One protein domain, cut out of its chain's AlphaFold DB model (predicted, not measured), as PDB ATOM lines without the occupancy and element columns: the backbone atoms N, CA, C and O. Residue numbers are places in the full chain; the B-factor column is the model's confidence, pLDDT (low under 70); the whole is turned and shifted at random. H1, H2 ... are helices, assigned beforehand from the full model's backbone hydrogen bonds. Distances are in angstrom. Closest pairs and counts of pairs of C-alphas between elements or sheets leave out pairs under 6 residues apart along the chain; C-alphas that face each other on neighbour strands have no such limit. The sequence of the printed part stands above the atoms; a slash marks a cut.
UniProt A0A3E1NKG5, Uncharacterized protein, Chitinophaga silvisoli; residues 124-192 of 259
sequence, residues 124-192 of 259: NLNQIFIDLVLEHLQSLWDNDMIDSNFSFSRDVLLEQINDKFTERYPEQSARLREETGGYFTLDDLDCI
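This is residues 124 to 192 of the 259 residues of an uncharacterized protein of Chitinophaga silvisoli (UniProt A0A3E1NKG5). Two helices, H1 and H2, cross as an X near their middles, and a long loop joins them at one end of the domain, where residues 139 to 144 and 147 to 153 stick out. H3 turns a corner at the end of H2, at the other end of the longest axis, and the short H4 folds back near the first residues of H2. The printed part has 69 residues with four named helices, H1 to H4 in chain order, and no named strand; the class is all helix. It is compact, with a radius of gyration of the C-alphas of 12.7 A, yet elongated, spanning 40 by 21 by 17 A.

H1, residues 124 to 142, touches H2, residues 154 to 168, through its residues 132 to 136 alone; the closest C-alphas, of Leu 132 and Ile 161, are 6.1 A apart. They run opposite ways at a steep tilt of 67 degrees. H2 and H3, residues 170 to 180, only just touch, and only at the corner, with 3 pairs of C-alphas within 8 A; the closest are Thr 166 and Ser 173, 5.5 A. H1 and H3 are close but not clearly touching, Leu 125 and Gln 172 having the closest C-alphas at 7.6 A. H4, residues 186 to 191, only just touches H2, with 3 such pairs, C-alphas 158 and 186 being closest at 6.9 A; they are about perpendicular at 82 degrees. H1 and H4 are near each other, and H3 and H4 are apart. In H1, H2, H3 and H4 every O i to N i+4 pair is within hydrogen-bond range.

H1 begins at C-alpha 124 (47.655, 12.279, -53.023) and is 26.4 A long. H2 is 20.8 A long, from C-alpha 154 (44.910, 23.735, -33.622). H3 is 15.3 A long; H4, 8.6 A, ends at C-alpha 191 (53.850, 15.028, -37.976).

The C-alphas farthest apart, of Ser 148 and Glu 178, are 40.1 A apart. The printed part has no cut. The link from H1 to H2 is long, and the other two are tight. Residues 148 to 151 have pLDDT under 70.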
ATOM      1  N   ASN A 124      48.735  11.408 -52.570       93.44
ATOM      2  CA  ASN A 124      47.655  12.279 -53.023       93.44
ATOM      3  C   ASN A 124      46.921  12.896 -51.830       93.44
ATOM      4  O   ASN A 124      46.734  14.110 -51.774       93.44
ATOM      5  N   LEU A 125      46.560  12.074 -50.842       93.94
ATOM      6  CA  LEU A 125      45.922  12.556 -49.622       93.94
ATOM      7  C   LEU A 125      46.838  13.518 -48.848       93.94
ATOM      8  O   LEU A 125      46.370  14.540 -48.351       93.94
ATOM      9  N   ASN A 126      48.142  13.231 -48.807       93.88
ATOM     10  CA  ASN A 126      49.131  14.112 -48.192       93.88
ATOM     11  C   ASN A 126      49.204  15.488 -48.881       93.88
ATOM     12  O   ASN A 126      49.275  16.502 -48.193       93.88
ATOM     13  N   GLN A 127      49.155  15.549 -50.219       94.94
ATOM     14  CA  GLN A 127      49.109  16.832 -50.934       94.94
ATOM     15  C   GLN A 127      47.804  17.587 -50.671       94.94
ATOM     16  O   GLN A 127      47.852  18.761 -50.326       94.94
ATOM     17  N   ILE A 128      46.654  16.902 -50.731       95.88
ATOM     18  CA  ILE A 128      45.350  17.514 -50.424       95.88
ATOM     19  C   ILE A 128      45.363  18.145 -49.027       95.88
ATOM     20  O   ILE A 128      44.884  19.264 -48.852       95.88
ATOM     21  N   PHE A 129      45.922  17.450 -48.036       96.25
ATOM     22  CA  PHE A 129      46.045  17.979 -46.683       96.25
ATOM     23  C   PHE A 129      46.899  19.251 -46.632       96.25
ATOM     24  O   PHE A 129      46.459  20.259 -46.079       96.25
ATOM     25  N   ILE A 130      48.095  19.220 -47.235       96.31
ATOM     26  CA  ILE A 130      49.005  20.374 -47.288       96.31
ATOM     27  C   ILE A 130      48.315  21.570 -47.950       96.31
ATOM     28  O   ILE A 130      48.349  22.671 -47.398       96.31
ATOM     29  N   ASP A 131      47.649  21.355 -49.082       96.12
ATOM     30  CA  ASP A 131      46.958  22.411 -49.821       96.12
ATOM     31  C   ASP A 131      45.823  23.017 -48.991       96.12
ATOM     32  O   ASP A 131      45.746  24.234 -48.843       96.12
ATOM     33  N   LEU A 132      44.980  22.191 -48.360       96.25
ATOM     34  CA  LEU A 132      43.890  22.674 -47.507       96.25
ATOM     35  C   LEU A 132      44.396  23.505 -46.319       96.25
ATOM     36  O   LEU A 132      43.790  24.532 -45.991       96.25
ATOM     37  N   VAL A 133      45.496  23.081 -45.686       94.88
ATOM     38  CA  VAL A 133      46.141  23.822 -44.592       94.88
ATOM     39  C   VAL A 133      46.663  25.166 -45.101       94.88
ATOM     40  O   VAL A 133      46.332  26.209 -44.531       94.88
ATOM     41  N   LEU A 134      47.460  25.169 -46.174       94.56
ATOM     42  CA  LEU A 134      48.094  26.383 -46.690       94.56
ATOM     43  C   LEU A 134      47.077  27.369 -47.263       94.56
ATOM     44  O   LEU A 134      47.183  28.560 -46.987       94.56
ATOM     45  N   GLU A 135      46.054  26.900 -47.975       93.88
ATOM     46  CA  GLU A 135      44.957  27.746 -48.451       93.88
ATOM     47  C   GLU A 135      44.170  28.364 -47.294       93.88
ATOM     48  O   GLU A 135      43.731  29.514 -47.372       93.88
ATOM     49  N   HIS A 136      43.959  27.615 -46.205       91.81
ATOM     50  CA  HIS A 136      43.315  28.164 -45.019       91.81
ATOM     51  C   HIS A 136      44.165  29.279 -44.399       91.81
ATOM     52  O   HIS A 136      43.652  30.372 -44.165       91.81
ATOM     53  N   LEU A 137      45.461  29.035 -44.191       90.69
ATOM     54  CA  LEU A 137      46.383  30.035 -43.647       90.69
ATOM     55  C   LEU A 137      46.516  31.258 -44.564       90.69
ATOM     56  O   LEU A 137      46.514  32.386 -44.077       90.69
ATOM     57  N   GLN A 138      46.558  31.053 -45.880       91.12
ATOM     58  CA  GLN A 138      46.565  32.135 -46.859       91.12
ATOM     59  C   GLN A 138      45.278  32.958 -46.784       91.12
ATOM     60  O   GLN A 138      45.336  34.181 -46.769       91.12
ATOM     61  N   SER A 139      44.114  32.317 -46.659       90.69
ATOM     62  CA  SER A 139      42.855  33.044 -46.488       90.69
ATOM     63  C   SER A 139      42.847  33.882 -45.208       90.69
ATOM     64  O   SER A 139      42.303  34.980 -45.224       90.69
ATOM     65  N   LEU A 140      43.418  33.396 -44.104       88.94
ATOM     66  CA  LEU A 140      43.544  34.194 -42.881       88.94
ATOM     67  C   LEU A 140      44.489  35.384 -43.086       88.94
ATOM     68  O   LEU A 140      44.185  36.489 -42.642       88.94
ATOM     69  N   TRP A 141      45.599  35.166 -43.789       88.62
ATOM     70  CA  TRP A 141      46.545  36.215 -44.155       88.62
ATOM     71  C   TRP A 141      45.893  37.308 -45.015       88.62
ATOM     72  O   TRP A 141      45.960  38.480 -44.666       88.62
ATOM     73  N   ASP A 142      45.201  36.925 -46.090       90.38
ATOM     74  CA  ASP A 142      44.570  37.849 -47.043       90.38
ATOM     75  C   ASP A 142      43.448  38.696 -46.414       90.38
ATOM     76  O   ASP A 142      43.087  39.744 -46.949       90.38
ATOM     77  N   ASN A 143      42.888  38.248 -45.286       88.75
ATOM     78  CA  ASN A 143      41.861  38.966 -44.530       88.75
ATOM     79  C   ASN A 143      42.426  39.696 -43.295       88.75
ATOM     80  O   ASN A 143      41.651  40.063 -42.413       88.75
ATOM     81  N   ASP A 144      43.750  39.882 -43.204       85.19
ATOM     82  CA  ASP A 144      44.442  40.545 -42.086       85.19
ATOM     83  C   ASP A 144      44.145  39.911 -40.706       85.19
ATOM     84  O   ASP A 144      44.168  40.579 -39.673       85.19
ATOM     85  N   MET A 145      43.842  38.607 -40.667       82.44
ATOM     86  CA  MET A 145      43.510  37.880 -39.430       82.44
ATOM     87  C   MET A 145      44.745  37.316 -38.715       82.44
ATOM     88  O   MET A 145      44.634  36.855 -37.582       82.44
ATOM     89  N   ILE A 146      45.913  37.337 -39.360       78.44
ATOM     90  CA  ILE A 146      47.188  36.913 -38.771       78.44
ATOM     91  C   ILE A 146      47.953  38.169 -38.342       78.44
ATOM     92  O   ILE A 146      48.584  38.828 -39.166       78.44
ATOM     93  N   ASP A 147      47.910  38.497 -37.050       70.81
ATOM     94  CA  ASP A 147      48.699  39.576 -36.450       70.81
ATOM     95  C   ASP A 147      49.664  39.058 -35.366       70.81
ATOM     96  O   ASP A 147      49.707  37.868 -35.046       70.81
ATOM     97  N   SER A 148      50.474  39.951 -34.792       62.56
ATOM     98  CA  SER A 148      51.477  39.600 -33.779       62.56
ATOM     99  C   SER A 148      50.901  39.104 -32.443       62.56
ATOM    100  O   SER A 148      51.663  38.600 -31.619       62.56
ATOM    101  N   ASN A 149      49.587  39.224 -32.223       62.62
ATOM    102  CA  ASN A 149      48.881  38.740 -31.034       62.62
ATOM    103  C   ASN A 149      47.963  37.546 -31.336       62.62
ATOM    104  O   ASN A 149      47.274  37.054 -30.436       62.62
ATOM    105  N   PHE A 150      47.941  37.075 -32.582       66.75
ATOM    106  CA  PHE A 150      47.107  35.968 -33.002       66.75
ATOM    107  C   PHE A 150      47.589  34.662 -32.363       66.75
ATOM    108  O   PHE A 150      48.696  34.184 -32.607       66.75
ATOM    109  N   SER A 151      46.731  34.071 -31.535       66.19
ATOM    110  CA  SER A 151      46.896  32.715 -31.022       66.19
ATOM    111  C   SER A 151      45.831  31.843 -31.659       66.19
ATOM    112  O   SER A 151      44.639  32.137 -31.557       66.19
ATOM    113  N   PHE A 152      46.261  30.783 -32.331       71.88
ATOM    114  CA  PHE A 152      45.371  29.931 -33.095       71.88
ATOM    115  C   PHE A 152      45.167  28.586 -32.408       71.88
ATOM    116  O   PHE A 152      46.125  27.927 -32.000       71.88
ATOM    117  N   SER A 153      43.908  28.168 -32.287       86.44
ATOM    118  CA  SER A 153      43.583  26.829 -31.806       86.44
ATOM    119  C   SER A 153      43.797  25.827 -32.936       86.44
ATOM    120  O   SER A 153      43.168  25.917 -33.989       86.44
ATOM    121  N   ARG A 154      44.674  24.848 -32.693       88.25
ATOM    122  CA  ARG A 154      44.910  23.735 -33.622       88.25
ATOM    123  C   ARG A 154      43.652  22.887 -33.826       88.25
ATOM    124  O   ARG A 154      43.445  22.391 -34.925       88.25
ATOM    125  N   ASP A 155      42.803  22.775 -32.805       90.12
ATOM    126  CA  ASP A 155      41.519  22.074 -32.902       90.12
ATOM    127  C   ASP A 155      40.572  22.780 -33.878       90.12
ATOM    128  O   ASP A 155      40.012  22.144 -34.767       90.12
ATOM    129  N   VAL A 156      40.455  24.108 -33.760       89.19
ATOM    130  CA  VAL A 156      39.614  24.918 -34.657       89.19
ATOM    131  C   VAL A 156      40.146  24.877 -36.090       89.19
ATOM    132  O   VAL A 156      39.359  24.748 -37.025       89.19
ATOM    133  N   LEU A 157      41.473  24.926 -36.276       90.19
ATOM    134  CA  LEU A 157      42.091  24.747 -37.594       90.19
ATOM    135  C   LEU A 157      41.665  23.426 -38.225       90.19
ATOM    136  O   LEU A 157      41.254  23.384 -39.382       90.19
ATOM    137  N   LEU A 158      41.811  22.345 -37.461       94.75
ATOM    138  CA  LEU A 158      41.570  21.001 -37.943       94.75
ATOM    139  C   LEU A 158      40.099  20.796 -38.309       94.75
ATOM    140  O   LEU A 158      39.813  20.189 -39.338       94.75
ATOM    141  N   GLU A 159      39.176  21.331 -37.505       93.81
ATOM    142  CA  GLU A 159      37.742  21.321 -37.806       93.81
ATOM    143  C   GLU A 159      37.466  22.016 -39.147       93.81
ATOM    144  O   GLU A 159      36.881  21.418 -40.047       93.81
ATOM    145  N   GLN A 160      38.009  23.219 -39.346       92.44
ATOM    146  CA  GLN A 160      37.837  23.978 -40.586       92.44
ATOM    147  C   GLN A 160      38.499  23.314 -41.804       92.44
ATOM    148  O   GLN A 160      37.985  23.417 -42.920       92.44
ATOM    149  N   ILE A 161      39.643  22.645 -41.622       95.62
ATOM    150  CA  ILE A 161      40.282  21.843 -42.675       95.62
ATOM    151  C   ILE A 161      39.385  20.667 -43.046       95.62
ATOM    152  O   ILE A 161      39.156  20.437 -44.231       95.62
ATOM    153  N   ASN A 162      38.868  19.938 -42.058       95.94
ATOM    154  CA  ASN A 162      38.015  18.777 -42.289       95.94
ATOM    155  C   ASN A 162      36.684  19.170 -42.946       95.94
ATOM    156  O   ASN A 162      36.240  18.479 -43.862       95.94
ATOM    157  N   ASP A 163      36.097  20.309 -42.578       95.56
ATOM    158  CA  ASP A 163      34.917  20.851 -43.257       95.56
ATOM    159  C   ASP A 163      35.211  21.114 -44.740       95.56
ATOM    160  O   ASP A 163      34.536  20.567 -45.618       95.56
ATOM    161  N   LYS A 164      36.291  21.851 -45.043       95.31
ATOM    162  CA  LYS A 164      36.724  22.105 -46.431       95.31
ATOM    163  C   LYS A 164      37.058  20.815 -47.183       95.31
ATOM    164  O   LYS A 164      36.789  20.719 -48.382       95.31
ATOM    165  N   PHE A 165      37.638  19.830 -46.501       96.75
ATOM    166  CA  PHE A 165      37.964  18.529 -47.074       96.75
ATOM    167  C   PHE A 165      36.698  17.785 -47.505       96.75
ATOM    168  O   PHE A 165      36.630  17.306 -48.635       96.75
ATOM    169  N   THR A 166      35.670  17.752 -46.655       95.56
ATOM    170  CA  THR A 166      34.391  17.112 -46.998       95.56
ATOM    171  C   THR A 166      33.637  17.835 -48.113       95.56
ATOM    172  O   THR A 166      33.004  17.181 -48.940       95.56
ATOM    173  N   GLU A 167      33.731  19.165 -48.173       95.56
ATOM    174  CA  GLU A 167      33.072  19.973 -49.201       95.56
ATOM    175  C   GLU A 167      33.743  19.826 -50.576       95.56
ATOM    176  O   GLU A 167      33.066  19.611 -51.582       95.56
ATOM    177  N   ARG A 168      35.075  19.947 -50.636       95.38
ATOM    178  CA  ARG A 168      35.824  20.005 -51.904       95.38
ATOM    179  C   ARG A 168      36.285  18.646 -52.415       95.38
ATOM    180  O   ARG A 168      36.448  18.482 -53.622       95.38
ATOM    181  N   TYR A 169      36.476  17.683 -51.515       95.38
ATOM    182  CA  TYR A 169      36.979  16.342 -51.815       95.38
ATOM    183  C   TYR A 169      36.046  15.260 -51.235       95.38
ATOM    184  O   TYR A 169      36.450  14.461 -50.383       95.38
ATOM    185  N   PRO A 170      34.767  15.212 -51.664       94.12
ATOM    186  CA  PRO A 170      33.765  14.317 -51.079       94.12
ATOM    187  C   PRO A 170      34.103  12.828 -51.266       94.12
ATOM    188  O   PRO A 170      33.825  12.019 -50.386       94.12
ATOM    189  N   GLU A 171      34.737  12.452 -52.380       94.12
ATOM    190  CA  GLU A 171      35.131  11.059 -52.637       94.12
ATOM    191  C   GLU A 171      36.293  10.623 -51.733       94.12
ATOM    192  O   GLU A 171      36.234   9.571 -51.094       94.12
ATOM    193  N   GLN A 172      37.340  11.447 -51.636       94.00
ATOM    194  CA  GLN A 172      38.527  11.172 -50.825       94.00
ATOM    195  C   GLN A 172      38.195  11.199 -49.331       94.00
ATOM    196  O   GLN A 172      38.692  10.364 -48.578       94.00
ATOM    197  N   SER A 173      37.326  12.116 -48.902       92.69
ATOM    198  CA  SER A 173      36.880  12.200 -47.509       92.69
ATOM    199  C   SER A 173      35.987  11.031 -47.103       92.69
ATOM    200  O   SER A 173      36.168  10.488 -46.013       92.69
ATOM    201  N   ALA A 174      35.084  10.581 -47.979       93.44
ATOM    202  CA  ALA A 174      34.301   9.371 -47.743       93.44
ATOM    203  C   ALA A 174      35.206   8.138 -47.616       93.44
ATOM    204  O   ALA A 174      35.061   7.368 -46.665       93.44
ATOM    205  N   ARG A 175      36.181   7.997 -48.523       93.19
ATOM    206  CA  ARG A 175      37.157   6.903 -48.500       93.19
ATOM    207  C   ARG A 175      37.998   6.910 -47.222       93.19
ATOM    208  O   ARG A 175      38.091   5.883 -46.560       93.19
ATOM    209  N   LEU A 176      38.560   8.060 -46.839       92.62
ATOM    210  CA  LEU A 176      39.364   8.178 -45.619       92.62
ATOM    211  C   LEU A 176      38.551   7.793 -44.379       92.62
ATOM    212  O   LEU A 176      39.040   7.064 -43.514       92.62
ATOM    213  N   ARG A 177      37.290   8.231 -44.316       92.38
ATOM    214  CA  ARG A 177      36.388   7.918 -43.208       92.38
ATOM    215  C   ARG A 177      36.023   6.442 -43.135       92.38
ATOM    216  O   ARG A 177      35.898   5.914 -42.033       92.38
ATOM    217  N   GLU A 178      35.853   5.782 -44.273       92.06
ATOM    218  CA  GLU A 178      35.637   4.336 -44.328       92.06
ATOM    219  C   GLU A 178      36.879   3.562 -43.856       92.06
ATOM    220  O   GLU A 178      36.754   2.630 -43.063       92.06
ATOM    221  N   GLU A 179      38.072   3.975 -44.291       88.94
ATOM    222  CA  GLU A 179      39.334   3.286 -43.991       88.94
ATOM    223  C   GLU A 179      39.814   3.505 -42.543       88.94
ATOM    224  O   GLU A 179      40.332   2.580 -41.914       88.94
ATOM    225  N   THR A 180      39.645   4.712 -41.997       87.75
ATOM    226  CA  THR A 180      40.238   5.119 -40.704       87.75
ATOM    227  C   THR A 180      39.215   5.399 -39.602       87.75
ATOM    228  O   THR A 180      39.581   5.512 -38.433       87.75
ATOM    229  N   GLY A 181      37.929   5.507 -39.943       88.12
ATOM    230  CA  GLY A 181      36.864   5.903 -39.019       88.12
ATOM    231  C   GLY A 181      36.763   7.414 -38.770       88.12
ATOM    232  O   GLY A 181      35.853   7.842 -38.055       88.12
ATOM    233  N   GLY A 182      37.646   8.225 -39.362       90.62
ATOM    234  CA  GLY A 182      37.698   9.675 -39.177       90.62
ATOM    235  C   GLY A 182      38.231  10.424 -40.399       90.62
ATOM    236  O   GLY A 182      38.316   9.874 -41.494       90.62
ATOM    237  N   TYR A 183      38.545  11.702 -40.207       94.62
ATOM    238  CA  TYR A 183      39.234  12.530 -41.200       94.62
ATOM    239  C   TYR A 183      40.661  12.823 -40.717       94.62
ATOM    240  O   TYR A 183      41.211  12.041 -39.942       94.62
ATOM    241  N   PHE A 184      41.248  13.947 -41.131       95.56
ATOM    242  CA  PHE A 184      42.536  14.380 -40.604       95.56
ATOM    243  C   PHE A 184      42.461  14.636 -39.098       95.56
ATOM    244  O   PHE A 184      41.436  15.067 -38.554       95.56
ATOM    245  N   THR A 185      43.580  14.383 -38.439       95.56
ATOM    246  CA  THR A 185      43.781  14.427 -36.994       95.56
ATOM    247  C   THR A 185      44.800  15.501 -36.611       95.56
ATOM    248  O   THR A 185      45.486  16.079 -37.455       95.56
ATOM    249  N   LEU A 186      44.925  15.775 -35.311       93.69
ATOM    250  CA  LEU A 186      45.971  16.671 -34.813       93.69
ATOM    251  C   LEU A 186      47.373  16.097 -35.051       93.69
ATOM    252  O   LEU A 186      48.299  16.856 -35.317       93.69
ATOM    253  N   ASP A 187      47.516  14.769 -35.018       93.75
ATOM    254  CA  ASP A 187      48.791  14.111 -35.295       93.75
ATOM    255  C   ASP A 187      49.245  14.371 -36.738       93.75
ATOM    256  O   ASP A 187      50.441  14.541 -36.975       93.75
ATOM    257  N   ASP A 188      48.309  14.479 -37.690       93.81
ATOM    258  CA  ASP A 188      48.621  14.848 -39.075       93.81
ATOM    259  C   ASP A 188      49.214  16.264 -39.148       93.81
ATOM    260  O   ASP A 188      50.234  16.469 -39.807       93.81
ATOM    261  N   LEU A 189      48.648  17.224 -38.403       92.12
ATOM    262  CA  LEU A 189      49.191  18.587 -38.296       92.12
ATOM    263  C   LEU A 189      50.579  18.624 -37.636       92.12
ATOM    264  O   LEU A 189      51.411  19.448 -38.014       92.12
ATOM    265  N   ASP A 190      50.834  17.759 -36.655       90.56
ATOM    266  CA  ASP A 190      52.089  17.750 -35.895       90.56
ATOM    267  C   ASP A 190      53.217  16.961 -36.584       90.56
ATOM    268  O   ASP A 190      54.403  17.262 -36.395       90.56
ATOM    269  N   CYS A 191      52.877  15.946 -37.384       92.25
ATOM    270  CA  CYS A 191      53.850  15.028 -37.976       92.25
ATOM    271  C   CYS A 191      54.176  15.325 -39.444       92.25
ATOM    272  O   CYS A 191      55.311  15.066 -39.868       92.25
ATOM    273  N   ILE A 192      53.225  15.847 -40.227       93.81
ATOM    274  CA  ILE A 192      53.446  16.157 -41.645       93.81
ATOM    275  C   ILE A 192      54.278  17.437 -41.754       93.81
ATOM    276  O   ILE A 192      53.945  18.483 -41.204       93.81
TER     277      ILE A 192